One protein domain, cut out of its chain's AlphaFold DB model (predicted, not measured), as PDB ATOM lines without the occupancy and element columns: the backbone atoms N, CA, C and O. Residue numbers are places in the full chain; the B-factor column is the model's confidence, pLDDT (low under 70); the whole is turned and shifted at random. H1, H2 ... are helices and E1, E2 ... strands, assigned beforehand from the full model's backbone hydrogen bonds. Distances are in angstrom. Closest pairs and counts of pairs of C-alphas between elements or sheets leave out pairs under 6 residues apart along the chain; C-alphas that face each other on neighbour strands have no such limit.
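Overview. This is residues 69 to 124 of the 124 residues of the protein "DUF3700 domain-containing protein" of Lupinus albus (UniProt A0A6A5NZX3). A two-stranded hairpin, E1 and E2, packs on residues 104 to 113 of the long helix H2, and the short helix H1 sits near H2's beginning. Residues 114 to 124, of which 114 to 118 belong to H2, stick out. The printed part has 56 residues, with two named strands, then two named helices, mixed in class. It is only just compact, close to loose, with a radius of gyration of the C-alphas of 12.2 A, spanning 36 by 23 by 17 A.

Arrangement. E1, residues 70 to 75, and E2, residues 78 to 83, are antiparallel at 166 degrees; N 73 and O 80 are 3.0 A apart, within hydrogen-bond range. The closest C-alphas of E2 and H2, residues 104 to 118, are those of Phe 82 and Ala 105, 5.2 A apart. H1, residues 89 to 95, only just touches H2, through residues 104 to 107 alone, with 3 pairs of C-alphas within 8 A, the closest Leu 89 and Glu 104, 6.8 A. They run the same way at a steep tilt of 38 degrees. E1 and H1 are apart. In H1 and H2 every O i to N i+4 pair is within hydrogen-bond range.

Along the chain. E1 is 16.6 A long from C-alpha 70 at (76.001, 130.114, 108.488), E2 16.4 A, H1 9.8 A, and H2 21.0 A, ending at C-alpha 118 (94.149, 118.353, 90.335).

Size, cuts and confidence. The printed part has no cut and no long link; pLDDT is under 70 at residues 120 to 124.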
ATOM      1  N   HIS A  69      73.890 127.157 111.397       76.00
ATOM      2  CA  HIS A  69      75.210 127.787 111.420       76.00
ATOM      3  C   HIS A  69      75.546 128.230 109.992       76.00
ATOM      4  O   HIS A  69      75.731 127.406 109.097       76.00
ATOM      5  N   ARG A  70      75.548 129.542 109.752       84.44
ATOM      6  CA  ARG A  70      76.001 130.114 108.488       84.44
ATOM      7  C   ARG A  70      77.404 130.648 108.698       84.44
ATOM      8  O   ARG A  70      77.615 131.502 109.554       84.44
ATOM      9  N   LEU A  71      78.342 130.149 107.911       87.81
ATOM     10  CA  LEU A  71      79.729 130.586 107.929       87.81
ATOM     11  C   LEU A  71      80.037 131.309 106.625       87.81
ATOM     12  O   LEU A  71      79.554 130.926 105.559       87.81
ATOM     13  N   PHE A  72      80.856 132.346 106.726       87.81
ATOM     14  CA  PHE A  72      81.454 133.013 105.583       87.81
ATOM     15  C   PHE A  72      82.971 132.955 105.729       87.81
ATOM     16  O   PHE A  72      83.494 133.280 106.797       87.81
ATOM     17  N   SER A  73      83.678 132.547 104.678       88.81
ATOM     18  CA  SER A  73      85.141 132.589 104.642       88.81
ATOM     19  C   SER A  73      85.648 133.033 103.279       88.81
ATOM     20  O   SER A  73      85.078 132.658 102.257       88.81
ATOM     21  N   GLY A  74      86.755 133.774 103.266       88.62
ATOM     22  CA  GLY A  74      87.521 134.081 102.062       88.62
ATOM     23  C   GLY A  74      88.950 133.565 102.196       88.62
ATOM     24  O   GLY A  74      89.623 133.912 103.165       88.62
ATOM     25  N   VAL A  75      89.408 132.741 101.254       87.12
ATOM     26  CA  VAL A  75      90.780 132.206 101.197       87.12
ATOM     27  C   VAL A  75      91.262 132.286  99.750       87.12
ATOM     28  O   VAL A  75      90.576 131.798  98.862       87.12
ATOM     29  N   GLU A  76      92.413 132.918  99.501       86.88
ATOM     30  CA  GLU A  76      93.026 133.014  98.158       86.88
ATOM     31  C   GLU A  76      92.049 133.475  97.048       86.88
ATOM     32  O   GLU A  76      91.972 132.879  95.977       86.88
ATOM     33  N   ASN A  77      91.275 134.539  97.303       86.56
ATOM     34  CA  ASN A  77      90.231 135.068  96.403       86.56
ATOM     35  C   ASN A  77      89.058 134.109  96.110       86.56
ATOM     36  O   ASN A  77      88.240 134.386  95.233       86.56
ATOM     37  N   ILE A  78      88.931 133.012  96.856       88.69
ATOM     38  CA  ILE A  78      87.762 132.133  96.844       88.69
ATOM     39  C   ILE A  78      86.916 132.463  98.066       88.69
ATOM     40  O   ILE A  78      87.392 132.421  99.200       88.69
ATOM     41  N   TYR A  79      85.646 132.782  97.831       89.75
ATOM     42  CA  TYR A  79      84.695 133.140  98.875       89.75
ATOM     43  C   TYR A  79      83.641 132.046  99.011       89.75
ATOM     44  O   TYR A  79      83.010 131.653  98.031       89.75
ATOM     45  N   CYS A  80      83.439 131.563 100.233       90.88
ATOM     46  CA  CYS A  80      82.514 130.486 100.548       90.88
ATOM     47  C   CYS A  80      81.470 130.967 101.558       90.88
ATOM     48  O   CYS A  80      81.810 131.482 102.624       90.88
ATOM     49  N   VAL A  81      80.195 130.758 101.226       89.38
ATOM     50  CA  VAL A  81      79.088 130.790 102.186       89.38
ATOM     51  C   VAL A  81      78.694 129.344 102.453       89.38
ATOM     52  O   VAL A  81      78.167 128.674 101.567       89.38
ATOM     53  N   PHE A  82      78.921 128.873 103.674       90.19
ATOM     54  CA  PHE A  82      78.503 127.546 104.107       90.19
ATOM     55  C   PHE A  82      77.262 127.652 104.992       90.19
ATOM     56  O   PHE A  82      77.164 128.550 105.831       90.19
ATOM     57  N   MET A  83      76.308 126.743 104.808       88.88
ATOM     58  CA  MET A  83      75.093 126.660 105.614       88.88
ATOM     59  C   MET A  83      74.961 125.257 106.199       88.88
ATOM     60  O   MET A  83      74.902 124.285 105.450       88.88
ATOM     61  N   GLY A  84      74.863 125.172 107.523       88.69
ATOM     62  CA  GLY A  84      74.735 123.917 108.261       88.69
ATOM     63  C   GLY A  84      76.005 123.588 109.043       88.69
ATOM     64  O   GLY A  84      76.775 124.477 109.401       88.69
ATOM     65  N   SER A  85      76.221 122.304 109.311       90.19
ATOM     66  CA  SER A  85      77.419 121.799 109.985       90.19
ATOM     67  C   SER A  85      77.818 120.430 109.440       90.19
ATOM     68  O   SER A  85      76.983 119.671 108.938       90.19
ATOM     69  N   LEU A  86      79.107 120.104 109.534       91.00
ATOM     70  CA  LEU A  86      79.626 118.794 109.144       91.00
ATOM     71  C   LEU A  86      79.893 117.955 110.396       91.00
ATOM     72  O   LEU A  86      80.865 118.173 111.116       91.00
ATOM     73  N   HIS A  87      79.064 116.936 110.631       93.69
ATOM     74  CA  HIS A  87      79.180 116.047 111.799       93.69
ATOM     75  C   HIS A  87      80.539 115.322 111.894       93.69
ATOM     76  O   HIS A  87      80.972 114.929 112.975       93.69
ATOM     77  N   ASN A  88      81.227 115.140 110.766       93.94
ATOM     78  CA  ASN A  88      82.510 114.455 110.651       93.94
ATOM     79  C   ASN A  88      83.691 115.404 110.364       93.94
ATOM     80  O   ASN A  88      84.771 114.914 110.024       93.94
ATOM     81  N   LEU A  89      83.538 116.725 110.537       93.44
ATOM     82  CA  LEU A  89      84.570 117.728 110.221       93.44
ATOM     83  C   LEU A  89      85.940 117.394 110.825       93.44
ATOM     84  O   LEU A  89      86.943 117.366 110.123       93.44
ATOM     85  N   ASN A  90      85.991 117.058 112.117       92.31
ATOM     86  CA  ASN A  90      87.247 116.724 112.796       92.31
ATOM     87  C   ASN A  90      87.946 115.499 112.189       92.31
ATOM     88  O   ASN A  90      89.176 115.450 112.141       92.31
ATOM     89  N   LYS A  91      87.173 114.500 111.740       94.38
ATOM     90  CA  LYS A  91      87.716 113.316 111.063       94.38
ATOM     91  C   LYS A  91      88.285 113.709 109.702       94.38
ATOM     92  O   LYS A  91      89.397 113.300 109.388       94.38
ATOM     93  N   LEU A  92      87.556 114.529 108.944       94.00
ATOM     94  CA  LEU A  92      87.988 115.021 107.637       94.00
ATOM     95  C   LEU A  92      89.261 115.874 107.752       94.00
ATOM     96  O   LEU A  92      90.241 115.584 107.075       94.00
ATOM     97  N   ASN A  93      89.306 116.839 108.676       93.62
ATOM     98  CA  ASN A  93      90.484 117.681 108.905       93.62
ATOM     99  C   ASN A  93      91.732 116.846 109.225       93.62
ATOM    100  O   ASN A  93      92.795 117.095 108.665       93.62
ATOM    101  N   LYS A  94      91.602 115.816 110.074       93.06
ATOM    102  CA  LYS A  94      92.708 114.893 110.375       93.06
ATOM    103  C   LYS A  94      93.120 114.064 109.160       93.06
ATOM    104  O   LYS A  94      94.309 113.927 108.903       93.06
ATOM    105  N   GLN A  95      92.150 113.513 108.429       93.75
ATOM    106  CA  GLN A  95      92.399 112.658 107.267       93.75
ATOM    107  C   GLN A  95      93.120 113.407 106.141       93.75
ATOM    108  O   GLN A  95      93.967 112.823 105.473       93.75
ATOM    109  N   TYR A  96      92.801 114.687 105.949       91.44
ATOM    110  CA  TYR A  96      93.390 115.522 104.903       91.44
ATOM    111  C   TYR A  96      94.533 116.424 105.397       91.44
ATOM    112  O   TYR A  96      95.031 117.235 104.626       91.44
ATOM    113  N   GLY A  97      94.969 116.285 106.655       91.88
ATOM    114  CA  GLY A  97      96.100 117.043 107.203       91.88
ATOM    115  C   GLY A  97      95.874 118.558 107.274       91.88
ATOM    116  O   GLY A  97      96.831 119.320 107.155       91.88
ATOM    117  N   LEU A  98      94.626 119.001 107.444       89.81
ATOM    118  CA  LEU A  98      94.276 120.422 107.522       89.81
ATOM    119  C   LEU A  98      94.641 121.017 108.891       89.81
ATOM    120  O   LEU A  98      94.774 120.306 109.892       89.81
ATOM    121  N   SER A  99      94.816 122.340 108.932       83.19
ATOM    122  CA  SER A  99      95.273 123.052 110.126       83.19
ATOM    123  C   SER A  99      94.288 122.950 111.300       83.19
ATOM    124  O   SER A  99      93.086 122.705 111.164       83.19
ATOM    125  N   LYS A 100      94.803 123.141 112.521       75.00
ATOM    126  CA  LYS A 100      93.965 123.164 113.724       75.00
ATOM    127  C   LYS A 100      93.059 124.401 113.674       75.00
ATOM    128  O   LYS A 100      93.559 125.518 113.687       75.00
ATOM    129  N   GLY A 101      91.741 124.194 113.654       78.12
ATOM    130  CA  GLY A 101      90.744 125.274 113.616       78.12
ATOM    131  C   GLY A 101      90.048 125.480 112.266       78.12
ATOM    132  O   GLY A 101      89.240 126.396 112.152       78.12
ATOM    133  N   THR A 102      90.305 124.633 111.262       88.19
ATOM    134  CA  THR A 102      89.546 124.634 110.001       88.19
ATOM    135  C   THR A 102      88.060 124.364 110.260       88.19
ATOM    136  O   THR A 102      87.688 123.271 110.694       88.19
ATOM    137  N   ASN A 103      87.220 125.363 109.985       92.06
ATOM    138  CA  ASN A 103      85.762 125.239 110.003       92.06
ATOM    139  C   ASN A 103      85.228 124.660 108.677       92.06
ATOM    140  O   ASN A 103      85.988 124.436 107.734       92.06
ATOM    141  N   GLU A 104      83.920 124.429 108.582       93.69
ATOM    142  CA  GLU A 104      83.283 123.830 107.405       93.69
ATOM    143  C   GLU A 104      83.490 124.639 106.118       93.69
ATOM    144  O   GLU A 104      83.769 124.060 105.071       93.69
ATOM    145  N   ALA A 105      83.401 125.971 106.185       93.44
ATOM    146  CA  ALA A 105      83.596 126.825 105.013       93.44
ATOM    147  C   ALA A 105      85.038 126.739 104.490       93.44
ATOM    148  O   ALA A 105      85.265 126.598 103.286       93.44
ATOM    149  N   MET A 106      86.017 126.738 105.399       92.94
ATOM    150  CA  MET A 106      87.425 126.554 105.048       92.94
ATOM    151  C   MET A 106      87.685 125.149 104.495       92.94
ATOM    152  O   MET A 106      88.358 125.016 103.477       92.94
ATOM    153  N   PHE A 107      87.106 124.112 105.109       93.62
ATOM    154  CA  PHE A 107      87.226 122.730 104.638       93.62
ATOM    155  C   PHE A 107      86.730 122.575 103.195       93.62
ATOM    156  O   PHE A 107      87.435 122.030 102.346       93.62
ATOM    157  N   ILE A 108      85.530 123.086 102.899       93.44
ATOM    158  CA  ILE A 108      84.949 123.026 101.552       93.44
ATOM    159  C   ILE A 108      85.778 123.838 100.554       93.44
ATOM    160  O   ILE A 108      85.954 123.400  99.417       93.44
ATOM    161  N   THR A 109      86.331 124.977 100.974       93.06
ATOM    162  CA  THR A 109      87.214 125.791 100.124       93.06
ATOM    163  C   THR A 109      88.479 125.020  99.733       93.06
ATOM    164  O   THR A 109      88.836 124.987  98.555       93.06
ATOM    165  N   GLU A 110      89.111 124.322 100.679       91.69
ATOM    166  CA  GLU A 110      90.285 123.478 100.414       91.69
ATOM    167  C   GLU A 110      89.958 122.272  99.524       91.69
ATOM    168  O   GLU A 110      90.714 121.947  98.601       91.69
ATOM    169  N   ALA A 111      88.808 121.630  99.752       91.81
ATOM    170  CA  ALA A 111      88.336 120.538  98.907       91.81
ATOM    171  C   ALA A 111      88.100 121.010  97.460       91.81
ATOM    172  O   ALA A 111      88.561 120.360  96.521       91.81
ATOM    173  N   TYR A 112      87.446 122.163  97.278       91.69
ATOM    174  CA  TYR A 112      87.234 122.772  95.964       91.69
ATOM    175  C   TYR A 112      88.559 123.099  95.264       91.69
ATOM    176  O   TYR A 112      88.741 122.698  94.115       91.69
ATOM    177  N   ARG A 113      89.504 123.760  95.952       89.56
ATOM    178  CA  ARG A 113      90.840 124.066  95.403       89.56
ATOM    179  C   ARG A 113      91.553 122.803  94.945       89.56
ATOM    180  O   ARG A 113      92.004 122.728  93.810       89.56
ATOM    181  N   THR A 114      91.563 121.775  95.791       88.88
ATOM    182  CA  THR A 114      92.196 120.490  95.473       88.88
ATOM    183  C   THR A 114      91.587 119.847  94.227       88.88
ATOM    184  O   THR A 114      92.325 119.334  93.389       88.88
ATOM    185  N   LEU A 115      90.258 119.871  94.086       88.06
ATOM    186  CA  LEU A 115      89.568 119.311  92.919       88.06
ATOM    187  C   LEU A 115      89.803 120.133  91.650       88.06
ATOM    188  O   LEU A 115      90.002 119.549  90.588       88.06
ATOM    189  N   ARG A 116      89.804 121.464  91.757       86.19
ATOM    190  CA  ARG A 116      90.098 122.373  90.643       86.19
ATOM    191  C   ARG A 116      91.534 122.191  90.151       86.19
ATOM    192  O   ARG A 116      91.746 122.026  88.959       86.19
ATOM    193  N   ASP A 117      92.498 122.186  91.067       85.12
ATOM    194  CA  ASP A 117      93.930 122.206  90.741       85.12
ATOM    195  C   ASP A 117      94.464 120.825  90.322       85.12
ATOM    196  O   ASP A 117      95.486 120.736  89.645       85.12
ATOM    197  N   ARG A 118      93.794 119.734  90.725       82.75
ATOM    198  CA  ARG A 118      94.149 118.353  90.335       82.75
ATOM    199  C   ARG A 118      93.237 117.758  89.264       82.75
ATOM    200  O   ARG A 118      93.496 116.644  88.807       82.75
ATOM    201  N   GLY A 119      92.152 118.437  88.907       71.19
ATOM    202  CA  GLY A 119      91.237 117.977  87.872       71.19
ATOM    203  C   GLY A 119      91.929 117.987  86.504       71.19
ATOM    204  O   GLY A 119      92.627 118.948  86.197       71.19
ATOM    205  N   PRO A 120      91.730 116.968  85.648       68.00
ATOM    206  CA  PRO A 120      92.339 116.897  84.314       68.00
ATOM    207  C   PRO A 120      91.733 117.899  83.314       68.00
ATOM    208  O   PRO A 120      91.892 117.731  82.109       68.00
ATOM    209  N   TYR A 121      90.994 118.901  83.790       56.25
ATOM    210  CA  TYR A 121      90.232 119.810  82.951       56.25
ATOM    211  C   TYR A 121      91.038 121.090  82.723       56.25
ATOM    212  O   TYR A 121      91.157 121.891  83.654       56.25
ATOM    213  N   PRO A 122      91.607 121.298  81.520       50.62
ATOM    214  CA  PRO A 122      92.038 122.630  81.132       50.62
ATOM    215  C   PRO A 122      90.830 123.571  81.198       50.62
ATOM    216  O   PRO A 122      89.696 123.170  80.931       50.62
ATOM    217  N   ALA A 123      91.083 124.807  81.621       50.53
ATOM    218  CA  ALA A 123      90.094 125.874  81.624       50.53
ATOM    219  C   ALA A 123      89.879 126.372  80.184       50.53
ATOM    220  O   ALA A 123      90.292 127.483  79.864       50.53
ATOM    221  N   ASP A 124      89.289 125.526  79.341       51.41
ATOM    222  CA  ASP A 124      88.813 125.868  77.997       51.41
ATOM    223  C   ASP A 124      87.278 125.873  77.966       51.41
ATOM    224  O   ASP A 124      86.663 124.871  78.408       51.41
TER     225      ASP A 124